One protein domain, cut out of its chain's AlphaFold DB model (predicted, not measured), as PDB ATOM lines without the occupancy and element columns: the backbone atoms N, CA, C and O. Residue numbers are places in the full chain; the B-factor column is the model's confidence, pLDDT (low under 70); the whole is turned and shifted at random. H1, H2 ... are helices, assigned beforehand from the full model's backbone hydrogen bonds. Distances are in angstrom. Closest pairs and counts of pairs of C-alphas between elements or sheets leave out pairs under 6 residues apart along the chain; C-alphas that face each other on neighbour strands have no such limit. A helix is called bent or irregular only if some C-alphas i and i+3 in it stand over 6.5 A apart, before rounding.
ATOM      1  N   ALA A  27       5.584   6.631  10.876       88.19
ATOM      2  CA  ALA A  27       6.244   5.546  11.594       88.19
ATOM      3  C   ALA A  27       6.971   6.013  12.869       88.19
ATOM      4  O   ALA A  27       7.194   5.218  13.777       88.19
ATOM      5  N   ILE A  28       7.293   7.306  12.983       89.88
ATOM      6  CA  ILE A  28       7.984   7.866  14.155       89.88
ATOM      7  C   ILE A  28       7.202   7.671  15.468       89.88
ATOM      8  O   ILE A  28       7.814   7.241  16.443       89.88
ATOM      9  N   PRO A  29       5.869   7.897  15.537       90.94
ATOM     10  CA  PRO A  29       5.099   7.641  16.756       90.94
ATOM     11  C   PRO A  29       5.232   6.207  17.271       90.94
ATOM     12  O   PRO A  29       5.189   5.981  18.473       90.94
ATOM     13  N   ASN A  30       5.422   5.237  16.375       90.75
ATOM     14  CA  ASN A  30       5.614   3.847  16.758       90.75
ATOM     15  C   ASN A  30       6.944   3.630  17.496       90.75
ATOM     16  O   ASN A  30       6.975   2.973  18.535       90.75
ATOM     17  N   ILE A  31       8.020   4.242  16.995       91.38
ATOM     18  CA  ILE A  31       9.345   4.215  17.626       91.38
ATOM     19  C   ILE A  31       9.318   4.984  18.956       91.38
ATOM     20  O   ILE A  31       9.846   4.506  19.958       91.38
ATOM     21  N   GLU A  32       8.647   6.140  19.004       92.94
ATOM     22  CA  GLU A  32       8.452   6.902  20.245       92.94
ATOM     23  C   GLU A  32       7.714   6.083  21.316       92.94
ATOM     24  O   GLU A  32       8.094   6.124  22.487       92.94
ATOM     25  N   SER A  33       6.682   5.324  20.935       92.81
ATOM     26  CA  SER A  33       5.961   4.437  21.854       92.81
ATOM     27  C   SER A  33       6.851   3.323  22.407       92.81
ATOM     28  O   SER A  33       6.826   3.097  23.615       92.81
ATOM     29  N   ALA A  34       7.678   2.686  21.570       92.69
ATOM     30  CA  ALA A  34       8.646   1.680  22.023       92.69
ATOM     31  C   ALA A  34       9.644   2.266  23.036       92.69
ATOM     32  O   ALA A  34       9.922   1.669  24.075       92.69
ATOM     33  N   LEU A  35      10.143   3.477  22.759       94.06
ATOM     34  CA  LEU A  35      11.049   4.197  23.654       94.06
ATOM     35  C   LEU A  35      10.376   4.561  24.986       94.06
ATOM     36  O   LEU A  35      11.006   4.474  26.033       94.06
ATOM     37  N   ASN A  36       9.099   4.946  24.979       93.50
ATOM     38  CA  ASN A  36       8.365   5.225  26.217       93.50
ATOM     39  C   ASN A  36       8.164   3.972  27.072       93.50
ATOM     40  O   ASN A  36       8.299   4.044  28.294       93.50
ATOM     41  N   GLU A  37       7.844   2.842  26.443       93.44
ATOM     42  CA  GLU A  37       7.643   1.585  27.159       93.44
ATOM     43  C   GLU A  37       8.947   1.110  27.808       93.44
ATOM     44  O   GLU A  37       8.959   0.863  29.012       93.44
ATOM     45  N   ILE A  38      10.065   1.089  27.071       92.56
ATOM     46  CA  ILE A  38      11.347   0.653  27.645       92.56
ATOM     47  C   ILE A  38      11.849   1.604  28.738       92.56
ATOM     48  O   ILE A  38      12.417   1.159  29.727       92.56
ATOM     49  N   LEU A  39      11.614   2.915  28.601       92.50
ATOM     50  CA  LEU A  39      11.969   3.902  29.628       92.50
ATOM     51  C   LEU A  39      11.111   3.780  30.893       92.50
ATOM     52  O   LEU A  39      11.495   4.300  31.940       92.50
ATOM     53  N   SER A  40       9.957   3.117  30.802       91.25
ATOM     54  CA  SER A  40       9.112   2.808  31.957       91.25
ATOM     55  C   SER A  40       9.575   1.546  32.695       91.25
ATOM     56  O   SER A  40       9.144   1.307  33.827       91.25
ATOM     57  N   ASP A  41      10.459   0.750  32.085       88.75
ATOM     58  CA  ASP A  41      11.069  -0.418  32.712       88.75
ATOM     59  C   ASP A  41      12.099   0.022  33.768       88.75
ATOM     60  O   ASP A  41      12.973   0.855  33.526       88.75
ATOM     61  N   LYS A  42      12.011  -0.545  34.975       78.94
ATOM     62  CA  LYS A  42      12.919  -0.219  36.086       78.94
ATOM     63  C   LYS A  42      14.276  -0.914  35.976       78.94
ATOM     64  O   LYS A  42      15.187  -0.550  36.717       78.94
ATOM     65  N   TYR A  43      14.413  -1.907  35.098       85.19
ATOM     66  CA  TYR A  43      15.585  -2.782  35.046       85.19
ATOM     67  C   TYR A  43      16.598  -2.421  33.953       85.19
ATOM     68  O   TYR A  43      17.567  -3.154  33.751       85.19
ATOM     69  N   ILE A  44      16.423  -1.291  33.260       90.69
ATOM     70  CA  ILE A  44      17.368  -0.869  32.222       90.69
ATOM     71  C   ILE A  44      18.603  -0.154  32.806       90.69
ATOM     72  O   ILE A  44      18.447   0.698  33.687       90.69
ATOM     73  N   PRO A  45      19.824  -0.449  32.309       90.56
ATOM     74  CA  PRO A  45      21.061   0.238  32.701       90.56
ATOM     75  C   PRO A  45      21.013   1.756  32.471       90.56
ATOM     76  O   PRO A  45      20.274   2.232  31.604       90.56
ATOM     77  N   LYS A  46      21.825   2.536  33.196       91.25
ATOM     78  CA  LYS A  46      21.778   4.009  33.118       91.25
ATOM     79  C   LYS A  46      22.286   4.538  31.779       91.25
ATOM     80  O   LYS A  46      21.756   5.531  31.283       91.25
ATOM     81  N   ASP A  47      23.278   3.883  31.171       91.38
ATOM     82  CA  ASP A  47      23.737   4.229  29.817       91.38
ATOM     83  C   ASP A  47      22.618   4.051  28.780       91.38
ATOM     84  O   ASP A  47      22.407   4.914  27.929       91.38
ATOM     85  N   SER A  48      21.841   2.978  28.915       92.50
ATOM     86  CA  SER A  48      20.695   2.670  28.066       92.50
ATOM     87  C   SER A  48      19.550   3.655  28.299       92.50
ATOM     88  O   SER A  48      18.988   4.161  27.332       92.50
ATOM     89  N   GLN A  49      19.255   4.011  29.555       93.25
ATOM     90  CA  GLN A  49      18.302   5.079  29.887       93.25
ATOM     91  C   GLN A  49      18.686   6.397  29.206       93.25
ATOM     92  O   GLN A  49      17.858   7.006  28.528       93.25
ATOM     93  N   CYS A  50      19.950   6.810  29.337       92.88
ATOM     94  CA  CYS A  50      20.480   8.016  28.705       92.88
ATOM     95  C   CYS A  50      20.323   7.963  27.177       92.88
ATOM     96  O   CYS A  50      19.771   8.889  26.577       92.88
ATOM     97  N   ALA A  51      20.728   6.851  26.555       93.81
ATOM     98  CA  ALA A  51      20.617   6.663  25.114       93.81
ATOM     99  C   ALA A  51      19.162   6.725  24.626       93.81
ATOM    100  O   ALA A  51      18.874   7.396  23.637       93.81
ATOM    101  N   TYR A  52      18.232   6.057  25.315       95.19
ATOM    102  CA  TYR A  52      16.822   6.022  24.925       95.19
ATOM    103  C   TYR A  52      16.117   7.364  25.133       95.19
ATOM    104  O   TYR A  52      15.294   7.741  24.297       95.19
ATOM    105  N   MET A  53      16.460   8.125  26.178       94.50
ATOM    106  CA  MET A  53      15.964   9.497  26.338       94.50
ATOM    107  C   MET A  53      16.432  10.390  25.185       94.50
ATOM    108  O   MET A  53      15.606  11.061  24.568       94.50
ATOM    109  N   LYS A  54      17.723  10.338  24.833       94.44
ATOM    110  CA  LYS A  54      18.280  11.124  23.721       94.44
ATOM    111  C   LYS A  54      17.699  10.734  22.368       94.44
ATOM    112  O   LYS A  54      17.328  11.601  21.584       94.44
ATOM    113  N   LEU A  55      17.547   9.436  22.111       94.69
ATOM    114  CA  LEU A  55      16.881   8.952  20.902       94.69
ATOM    115  C   LEU A  55      15.440   9.456  20.830       94.69
ATOM    116  O   LEU A  55      15.012   9.931  19.782       94.69
ATOM    117  N   LYS A  56      14.697   9.410  21.937       94.56
ATOM    118  CA  LYS A  56      13.324   9.917  21.984       94.56
ATOM    119  C   LYS A  56      13.256  11.407  21.651       94.56
ATOM    120  O   LYS A  56      12.404  11.786  20.851       94.56
ATOM    121  N   GLU A  57      14.134  12.227  22.228       93.81
ATOM    122  CA  GLU A  57      14.250  13.655  21.894       93.81
ATOM    123  C   GLU A  57      14.500  13.843  20.391       93.81
ATOM    124  O   GLU A  57      13.732  14.537  19.726       93.81
ATOM    125  N   LEU A  58      15.477  13.120  19.835       93.88
ATOM    126  CA  LEU A  58      15.845  13.177  18.419       93.88
ATOM    127  C   LEU A  58      14.669  12.840  17.484       93.88
ATOM    128  O   LEU A  58      14.388  13.575  16.537       93.88
ATOM    129  N   PHE A  59      13.943  11.751  17.753       92.81
ATOM    130  CA  PHE A  59      12.765  11.364  16.967       92.81
ATOM    131  C   PHE A  59      11.632  12.394  17.082       92.81
ATOM    132  O   PHE A  59      10.985  12.725  16.084       92.81
ATOM    133  N   GLN A  60      11.404  12.936  18.281       93.38
ATOM    134  CA  GLN A  60      10.371  13.945  18.512       93.38
ATOM    135  C   GLN A  60      10.678  15.263  17.803       93.38
ATOM    136  O   GLN A  60       9.766  15.875  17.238       93.38
ATOM    137  N   GLU A  61      11.933  15.700  17.834       92.44
ATOM    138  CA  GLU A  61      12.404  16.886  17.125       92.44
ATOM    139  C   GLU A  61      12.269  16.703  15.617       92.44
ATOM    140  O   GLU A  61      11.625  17.532  14.974       92.44
ATOM    141  N   ALA A  62      12.746  15.581  15.069       89.94
ATOM    142  CA  ALA A  62      12.619  15.267  13.647       89.94
ATOM    143  C   ALA A  62      11.153  15.243  13.180       89.94
ATOM    144  O   ALA A  62      10.809  15.762  12.117       89.94
ATOM    145  N   ARG A  63      10.238  14.702  13.997       89.12
ATOM    146  CA  ARG A  63       8.801  14.717  13.690       89.12
ATOM    147  C   ARG A  63       8.224  16.137  13.660       89.12
ATOM    148  O   ARG A  63       7.311  16.402  12.874       89.12
ATOM    149  N   LYS A  64       8.687  17.026  14.543       89.50
ATOM    150  CA  LYS A  64       8.179  18.403  14.679       89.50
ATOM    151  C   LYS A  64       8.804  19.373  13.675       89.50
ATOM    152  O   LYS A  64       8.136  20.327  13.294       89.50
ATOM    153  N   SER A  65      10.045  19.137  13.255       86.38
ATOM    154  CA  SER A  65      10.825  20.056  12.417       86.38
ATOM    155  C   SER A  65      10.394  20.081  10.950       86.38
ATOM    156  O   SER A  65      10.636  21.068  10.261       86.38
ATOM    157  N   THR A  66       9.728  19.028  10.465       80.94
ATOM    158  CA  THR A  66       9.322  18.909   9.059       80.94
ATOM    159  C   THR A  66       7.803  18.917   8.866       80.94
ATOM    160  O   THR A  66       7.039  18.269   9.598       80.94
ATOM    161  N   SER A  67       7.352  19.611   7.820       79.12
ATOM    162  CA  SER A  67       5.993  19.509   7.270       79.12
ATOM    163  C   SER A  67       5.851  18.388   6.230       79.12
ATOM    164  O   SER A  67       4.732  18.084   5.820       79.12
ATOM    165  N   TYR A  79      24.630   5.206  18.826       90.94
ATOM    166  CA  TYR A  79      23.230   4.873  19.067       90.94
ATOM    167  C   TYR A  79      22.768   3.592  18.363       90.94
ATOM    168  O   TYR A  79      21.777   3.001  18.786       90.94
ATOM    169  N   LEU A  80      23.487   3.117  17.336       89.81
ATOM    170  CA  LEU A  80      23.047   1.987  16.503       89.81
ATOM    171  C   LEU A  80      22.802   0.724  17.323       89.81
ATOM    172  O   LEU A  80      21.793   0.043  17.150       89.81
ATOM    173  N   ARG A  81      23.688   0.446  18.284       88.81
ATOM    174  CA  ARG A  81      23.535  -0.712  19.167       88.81
ATOM    175  C   ARG A  81      22.326  -0.586  20.092       88.81
ATOM    176  O   ARG A  81      21.665  -1.585  20.341       88.81
ATOM    177  N   TYR A  82      22.017   0.615  20.577       92.38
ATOM    178  CA  TYR A  82      20.837   0.838  21.416       92.38
ATOM    179  C   TYR A  82      19.548   0.658  20.613       92.38
ATOM    180  O   TYR A  82      18.619   0.032  21.105       92.38
ATOM    181  N   ILE A  83      19.510   1.108  19.357       92.31
ATOM    182  CA  ILE A  83      18.365   0.876  18.465       92.31
ATOM    183  C   ILE A  83      18.191  -0.622  18.182       92.31
ATOM    184  O   ILE A  83      17.076  -1.133  18.253       92.31
ATOM    185  N   ASN A  84      19.287  -1.349  17.949       91.25
ATOM    186  CA  ASN A  84      19.238  -2.799  17.768       91.25
ATOM    187  C   ASN A  84      18.788  -3.531  19.046       91.25
ATOM    188  O   ASN A  84      17.965  -4.437  18.979       91.25
ATOM    189  N   ASN A  85      19.268  -3.121  20.222       91.56
ATOM    190  CA  ASN A  85      18.823  -3.684  21.500       91.56
ATOM    191  C   ASN A  85      17.336  -3.407  21.758       91.56
ATOM    192  O   ASN A  85      16.626  -4.290  22.232       91.56
ATOM    193  N   LEU A  86      16.863  -2.207  21.413       92.56
ATOM    194  CA  LEU A  86      15.452  -1.844  21.490       92.56
ATOM    195  C   LEU A  86      14.611  -2.753  20.586       92.56
ATOM    196  O   LEU A  86      13.587  -3.266  21.021       92.56
ATOM    197  N   TYR A  87      15.058  -2.997  19.351       91.62
ATOM    198  CA  TYR A  87      14.398  -3.946  18.455       91.62
ATOM    199  C   TYR A  87      14.361  -5.358  19.050       91.62
ATOM    200  O   TYR A  87      13.297  -5.969  19.089       91.62
ATOM    201  N   LEU A  88      15.495  -5.861  19.548       90.38
ATOM    202  CA  LEU A  88      15.581  -7.196  20.144       90.38
ATOM    203  C   LEU A  88      14.660  -7.356  21.360       90.38
ATOM    204  O   LEU A  88      14.101  -8.432  21.544       90.38
ATOM    205  N   TYR A  89      14.460  -6.302  22.155       91.38
ATOM    206  CA  TYR A  89      13.511  -6.313  23.274       91.38
ATOM    207  C   TYR A  89      12.059  -6.511  22.807       91.38
ATOM    208  O   TYR A  89      11.274  -7.169  23.481       91.38
ATOM    209  N   PHE A  90      11.711  -5.978  21.634       92.25
ATOM    210  CA  PHE A  90      10.362  -6.008  21.063       92.25
ATOM    211  C   PHE A  90      10.220  -6.963  19.863       92.25
ATOM    212  O   PHE A  90       9.302  -6.805  19.056       92.25
ATOM    213  N   PHE A  91      11.124  -7.937  19.698       88.88
ATOM    214  CA  PHE A  91      11.251  -8.700  18.446       88.88
ATOM    215  C   PHE A  91       9.981  -9.481  18.053       88.88
ATOM    216  O   PHE A  91       9.732  -9.710  16.866       88.88
ATOM    217  N   ASP A  92       9.189  -9.897  19.040       88.62
ATOM    218  CA  ASP A  92       7.953 -10.666  18.900       88.62
ATOM    219  C   ASP A  92       6.712  -9.776  18.701       88.62
ATOM    220  O   ASP A  92       5.649 -10.244  18.271       88.62
ATOM    221  N   ARG A  93       6.843  -8.468  18.938       88.94
ATOM    222  CA  ARG A  93       5.743  -7.509  18.904       88.94
ATOM    223  C   ARG A  93       5.598  -6.858  17.534       88.94
ATOM    224  O   ARG A  93       6.300  -5.921  17.160       88.94
ATOM    225  N   LYS A  94       4.595  -7.321  16.784       84.06
ATOM    226  CA  LYS A  94       4.280  -6.840  15.422       84.06
ATOM    227  C   LYS A  94       3.941  -5.353  15.348       84.06
ATOM    228  O   LYS A  94       4.104  -4.751  14.288       84.06
ATOM    229  N   GLU A  95       3.456  -4.781  16.444       85.94
ATOM    230  CA  GLU A  95       3.166  -3.353  16.536       85.94
ATOM    231  C   GLU A  95       4.420  -2.513  16.278       85.94
ATOM    232  O   GLU A  95       4.305  -1.494  15.609       85.94
ATOM    233  N   TYR A  96       5.620  -2.978  16.647       87.19
ATOM    234  CA  TYR A  96       6.885  -2.256  16.463       87.19
ATOM    235  C   TYR A  96       7.611  -2.575  15.149       87.19
ATOM    236  O   TYR A  96       8.840  -2.548  15.058       87.19
ATOM    237  N   ARG A  97       6.859  -2.855  14.078       84.56
ATOM    238  CA  ARG A  97       7.435  -3.165  12.760       84.56
ATOM    239  C   ARG A  97       8.347  -2.056  12.224       84.56
ATOM    240  O   ARG A  97       9.343  -2.365  11.578       84.56
ATOM    241  N   ALA A  98       8.039  -0.789  12.503       86.50
ATOM    242  CA  ALA A  98       8.878   0.331  12.074       86.50
ATOM    243  C   ALA A  98      10.275   0.290  12.703       86.50
ATOM    244  O   ALA A  98      11.264   0.587  12.037       86.50
ATOM    245  N   LEU A  99      10.352  -0.129  13.967       89.44
ATOM    246  CA  LEU A  99      11.609  -0.316  14.676       89.44
ATOM    247  C   LEU A  99      12.412  -1.485  14.096       89.44
ATOM    248  O   LEU A  99      13.627  -1.367  13.954       89.44
ATOM    249  N   LYS A 100      11.741  -2.578  13.708       88.38
ATOM    250  CA  LYS A 100      12.390  -3.682  12.992       88.38
ATOM    251  C   LYS A 100      13.001  -3.208  11.678       88.38
ATOM    252  O   LYS A 100      14.181  -3.433  11.461       88.38
ATOM    253  N   GLU A 101      12.218  -2.535  10.832       87.25
ATOM    254  CA  GLU A 101      12.717  -2.039   9.543       87.25
ATOM    255  C   GLU A 101      13.924  -1.114   9.762       87.25
ATOM    256  O   GLU A 101      14.965  -1.317   9.145       87.25
ATOM    257  N   LEU A 102      13.848  -0.182  10.719       88.06
ATOM    258  CA  LEU A 102      14.973   0.680  11.090       88.06
ATOM    259  C   LEU A 102      16.217  -0.107  11.549       88.06
ATOM    260  O   LEU A 102      17.333   0.202  11.131       88.06
ATOM    261  N   SER A 103      16.035  -1.118  12.398       88.88
ATOM    262  CA  SER A 103      17.123  -1.958  12.907       88.88
ATOM    263  C   SER A 103      17.766  -2.803  11.808       88.88
ATOM    264  O   SER A 103      18.993  -2.879  11.743       88.88
ATOM    265  N   ASP A 104      16.959  -3.393  10.923       87.31
ATOM    266  CA  ASP A 104      17.424  -4.172   9.772       87.31
ATOM    267  C   ASP A 104      18.310  -3.300   8.862       87.31
ATOM    268  O   ASP A 104      19.372  -3.739   8.417       87.31
ATOM    269  N   TYR A 105      17.942  -2.029   8.657       84.12
ATOM    270  CA  TYR A 105      18.768  -1.082   7.903       84.12
ATOM    271  C   TYR A 105      20.079  -0.725   8.612       84.12
ATOM    272  O   TYR A 105      21.128  -0.643   7.970       84.12
ATOM    273  N   PHE A 106      20.061  -0.536   9.933       86.75
ATOM    274  CA  PHE A 106      21.285  -0.253  10.687       86.75
ATOM    275  C   PHE A 106      22.216  -1.447  10.833       86.75
ATOM    276  O   PHE A 106      23.412  -1.247  11.052       86.75
ATOM    277  N   HIS A 107      21.710  -2.666  10.656       84.31
ATOM    278  CA  HIS A 107      22.505  -3.880  10.767       84.31
ATOM    279  C   HIS A 107      23.734  -3.862   9.848       84.31
ATOM    280  O   HIS A 107      24.826  -4.213  10.288       84.31
ATOM    281  N   LEU A 108      23.596  -3.358   8.616       82.62
ATOM    282  CA  LEU A 108      24.712  -3.226   7.672       82.62
ATOM    283  C   LEU A 108      25.856  -2.378   8.252       82.62
ATOM    284  O   LEU A 108      27.016  -2.780   8.207       82.62
ATOM    285  N   TYR A 109      25.531  -1.246   8.876       82.06
ATOM    286  CA  TYR A 109      26.522  -0.352   9.480       82.06
ATOM    287  C   TYR A 109      27.107  -0.898  10.784       82.06
ATOM    288  O   TYR A 109      28.273  -0.644  11.087       82.06
ATOM    289  N   ILE A 110      26.317  -1.663  11.543       83.56
ATOM    290  CA  ILE A 110      26.795  -2.350  12.746       83.56
ATOM    291  C   ILE A 110      27.839  -3.405  12.374       83.56
ATOM    292  O   ILE A 110      28.862  -3.504  13.044       83.56
ATOM    293  N   VAL A 111      27.603  -4.167  11.302       84.25
ATOM    294  CA  VAL A 111      28.548  -5.176  10.807       84.25
ATOM    295  C   VAL A 111      29.822  -4.521  10.267       84.25
ATOM    296  O   VAL A 111      30.915  -4.988  10.573       84.25
ATOM    297  N   GLU A 112      29.703  -3.414   9.525       84.19
ATOM    298  CA  GLU A 112      30.864  -2.667   9.015       84.19
ATOM    299  C   GLU A 112      31.764  -2.082  10.118       84.19
ATOM    300  O   GLU A 112      32.966  -1.948   9.903       84.19
ATOM    301  N   ASP A 113      31.196  -1.692  11.264       82.44
ATOM    302  CA  ASP A 113      31.907  -0.996  12.350       82.44
ATOM    303  C   ASP A 113      31.941  -1.812  13.655       82.44
ATOM    304  O   ASP A 113      31.989  -1.257  14.757       82.44
ATOM    305  N   ILE A 114      31.891  -3.143  13.534       82.31
ATOM    306  CA  ILE A 114      31.710  -4.060  14.666       82.31
ATOM    307  C   ILE A 114      32.790  -3.898  15.742       82.31
ATOM    308  O   ILE A 114      32.474  -3.926  16.929       82.31
ATOM    309  N   GLU A 115      34.045  -3.662  15.349       82.25
ATOM    310  CA  GLU A 115      35.172  -3.484  16.271       82.25
ATOM    311  C   GLU A 115      35.029  -2.207  17.107       82.25
ATOM    312  O   GLU A 115      35.157  -2.234  18.330       82.25
ATOM    313  N   ASN A 116      34.690  -1.082  16.474       80.69
ATOM    314  CA  ASN A 116      34.499   0.183  17.181       80.69
ATOM    315  C   ASN A 116      33.258   0.150  18.077       80.69
ATOM    316  O   ASN A 116      33.282   0.678  19.193       80.69
ATOM    317  N   ILE A 117      32.183  -0.491  17.613       78.81
ATOM    318  CA  ILE A 117      30.991  -0.705  18.430       78.81
ATOM    319  C   ILE A 117      31.349  -1.564  19.639       78.81
ATOM    320  O   ILE A 117      30.989  -1.171  20.745       78.81
ATOM    321  N   ALA A 118      32.092  -2.665  19.455       79.00
ATOM    322  CA  ALA A 118      32.569  -3.544  20.524       79.00
ATOM    323  C   ALA A 118      33.424  -2.793  21.558       79.00
ATOM    324  O   ALA A 118      33.173  -2.898  22.761       79.00
ATOM    325  N   ASN A 119      34.354  -1.956  21.099       83.00
ATOM    326  CA  ASN A 119      35.179  -1.121  21.969       83.00
ATOM    327  C   ASN A 119      34.319  -0.174  22.819       83.00
ATOM    328  O   ASN A 119      34.518  -0.079  24.030       83.00
ATOM    329  N   PHE A 120      33.289   0.451  22.238       83.25
ATOM    330  CA  PHE A 120      32.357   1.294  22.992       83.25
ATOM    331  C   PHE A 120      31.604   0.513  24.087       83.25
ATOM    332  O   PHE A 120      31.352   1.050  25.164       83.25
ATOM    333  N   ILE A 121      31.285  -0.771  23.868       78.38
ATOM    334  CA  ILE A 121      30.634  -1.641  24.872       78.38
ATOM    335  C   ILE A 121      31.502  -1.820  26.109       78.38
ATOM    336  O   ILE A 121      30.975  -1.860  27.220       78.38
ATOM    337  N   THR A 122      32.812  -1.952  25.912       85.56
ATOM    338  CA  THR A 122      33.762  -2.219  26.998       85.56
ATOM    339  C   THR A 122      34.046  -1.004  27.877       85.56
ATOM    340  O   THR A 122      34.625  -1.151  28.950       85.56
ATOM    341  N   LEU A 123      33.602   0.190  27.468       87.94
ATOM    342  CA  LEU A 123      33.720   1.397  28.278       87.94
ATOM    343  C   LEU A 123      32.852   1.306  29.541       87.94
ATOM    344  O   LEU A 123      31.791   0.669  29.555       87.94
ATOM    345  N   SER A 124      33.282   1.996  30.600       90.81
ATOM    346  CA  SER A 124      32.480   2.131  31.815       90.81
ATOM    347  C   SER A 124      31.179   2.889  31.539       90.81
ATOM    348  O   SER A 124      31.090   3.695  30.608       90.81
ATOM    349  N   GLU A 125      30.161   2.627  32.359       89.12
ATOM    350  CA  GLU A 125      28.838   3.251  32.228       89.12
ATOM    351  C   GLU A 125      28.936   4.789  32.232       89.12
ATOM    352  O   GLU A 125      28.386   5.439  31.344       89.12
ATOM    353  N   ASP A 126      29.740   5.368  33.129       89.25
ATOM    354  CA  ASP A 126      29.950   6.821  33.214       89.25
ATOM    355  C   ASP A 126      30.557   7.416  31.935       89.25
ATOM    356  O   ASP A 126      30.151   8.487  31.477       89.25
ATOM    357  N   VAL A 127      31.520   6.717  31.321       88.12
ATOM    358  CA  VAL A 127      32.153   7.170  30.073       88.12
ATOM    359  C   VAL A 127      31.152   7.113  28.923       88.12
ATOM    360  O   VAL A 127      31.080   8.057  28.136       88.12
ATOM    361  N   LYS A 128      30.336   6.055  28.844       90.19
ATOM    362  CA  LYS A 128      29.275   5.951  27.834       90.19
ATOM    363  C   LYS A 128      28.253   7.068  27.988       90.19
ATOM    364  O   LYS A 128      27.951   7.720  26.996       90.19
ATOM    365  N   ILE A 129      27.773   7.329  29.206       89.44
ATOM    366  CA  ILE A 129      26.817   8.411  29.484       89.44
ATOM    367  C   ILE A 129      27.406   9.759  29.069       89.44
ATOM    368  O   ILE A 129      26.732  10.543  28.400       89.44
ATOM    369  N   ARG A 130      28.674  10.024  29.408       89.38
ATOM    370  CA  ARG A 130      29.354  11.263  29.013       89.38
ATOM    371  C   ARG A 130      29.441  11.405  27.498       89.38
ATOM    372  O   ARG A 130      29.224  12.499  26.995       89.38
ATOM    373  N   ILE A 131      29.770  10.335  26.780       87.12
ATOM    374  CA  ILE A 131      29.815  10.348  25.314       87.12
ATOM    375  C   ILE A 131      28.407  10.615  24.764       87.12
ATOM    376  O   ILE A 131      28.216  11.599  24.064       87.12
ATOM    377  N   LEU A 132      27.411   9.817  25.157       88.25
ATOM    378  CA  LEU A 132      26.023   9.933  24.691       88.25
ATOM    379  C   LEU A 132      25.395  11.304  24.977       88.25
ATOM    380  O   LEU A 132      24.591  11.782  24.190       88.25
ATOM    381  N   SER A 133      25.770  11.950  26.080       84.88
ATOM    382  CA  SER A 133      25.224  13.260  26.452       84.88
ATOM    383  C   SER A 133      25.851  14.436  25.696       84.88
ATOM    384  O   SER A 133      25.264  15.513  25.696       84.88
ATOM    385  N   ASN A 134      27.045  14.261  25.115       83.81
ATOM    386  CA  ASN A 134      27.813  15.333  24.463       83.81
ATOM    387  C   ASN A 134      27.835  15.239  22.928       83.81
ATOM    388  O   ASN A 134      28.411  16.118  22.286       83.81
ATOM    389  N   ILE A 135      27.277  14.168  22.365       77.44
ATOM    390  CA  ILE A 135      27.055  13.991  20.923       77.44
ATOM    391  C   ILE A 135      25.734  14.651  20.539       77.44
ATOM    392  O   ILE A 135      25.707  15.275  19.454       77.44
TER     393      ILE A 135
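AT A GLANCE: This is residues 27 to 67 and 79 to 135 of the 135 residues of an uncharacterized protein of Romboutsia hominis (UniProt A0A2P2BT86). The longest helix, H2, lies in a row of three with H1 on one side and H6 on the other, and the helical hairpin of H3 and H4 is laid crosswise over this row as a second layer. H5 joins the two layers at one end, between H4 and H6 in the chain, and touches neither of them clearly. The printed part has 98 residues with six named helices, H1 to H6 in chain order, and no named strand; the class is all helix. The whole is compact, with a radius of gyration of the C-alphas of 13.5 A, and its outline is rounded, spanning 35 by 30 by 24 A.

IN THESE COORDINATES: H2, residues 46 to 65, is 28.4 A from first to last C-alpha. H1 before it, residues 28 to 40, is 18.5 A long and begins at C-alpha 28, (7.984, 7.866, 14.155). H3 covers residues 79 to 89, 15.4 A. H4, residues 94 to 112, is 27.7 A long; it is irregular, with C-alphas 95 and 98 8.1 A apart, and has a kink of 37 degrees near residue 105. H5 is residues 114 to 122, 12.6 A. H6, residues 125 to 134, is 14.4 A long and ends at C-alpha 134, (27.813, 15.333, 24.463).

HOW THE PARTS SIT: H1 and H2 form a helical hairpin and touch, closest at the C-alphas of Glu 32 and Lys 56, 6.0 A, at a shallow tilt of 26 degrees, opposite ways. H2 touches H6 with residues 46 to 54 alone, closest at the C-alphas of Asp 47 and Ile 129, 5.2 A, at a shallow tilt of 18 degrees, the same way. With residues 48 to 55 alone H2 touches H3, about perpendicular at 78 degrees; the closest C-alphas, of Ala 51 and Tyr 79, are 6.8 A apart. H3 and H4 form a helical hairpin at a steep tilt of 42 degrees, opposite ways, closest at the C-alphas of Asn 84 and Ser 103, 5.4 A. H4 touches H1 with residues 95 to 99 alone, closest at the C-alphas of Ile 31 and Leu 99, 5.9 A, about perpendicular at 90 degrees. H5 is close to but not clearly touching H3, with the C-alphas of Arg 81 and Ile 117 closest, 7.5 A apart. H2 and H4 are apart. Every O i to N i+4 pair is within hydrogen-bond range in H1, H2, H3, H5 and H6, and 11 of 15 are in H4.

THE WHOLE: The two C-alphas farthest apart, of Ser 67 and Thr 122, are 40.4 A apart. Residues 68 to 78 are not printed, and C-alphas 67 and 79 stand 25.5 A apart across this cut, which falls in the link from H2 to H3. The links H1 to H2, H3 to H4, H4 to H5 and H5 to H6 are tight. The mean pLDDT of the printed part is 88.5, and no printed residue is under 70.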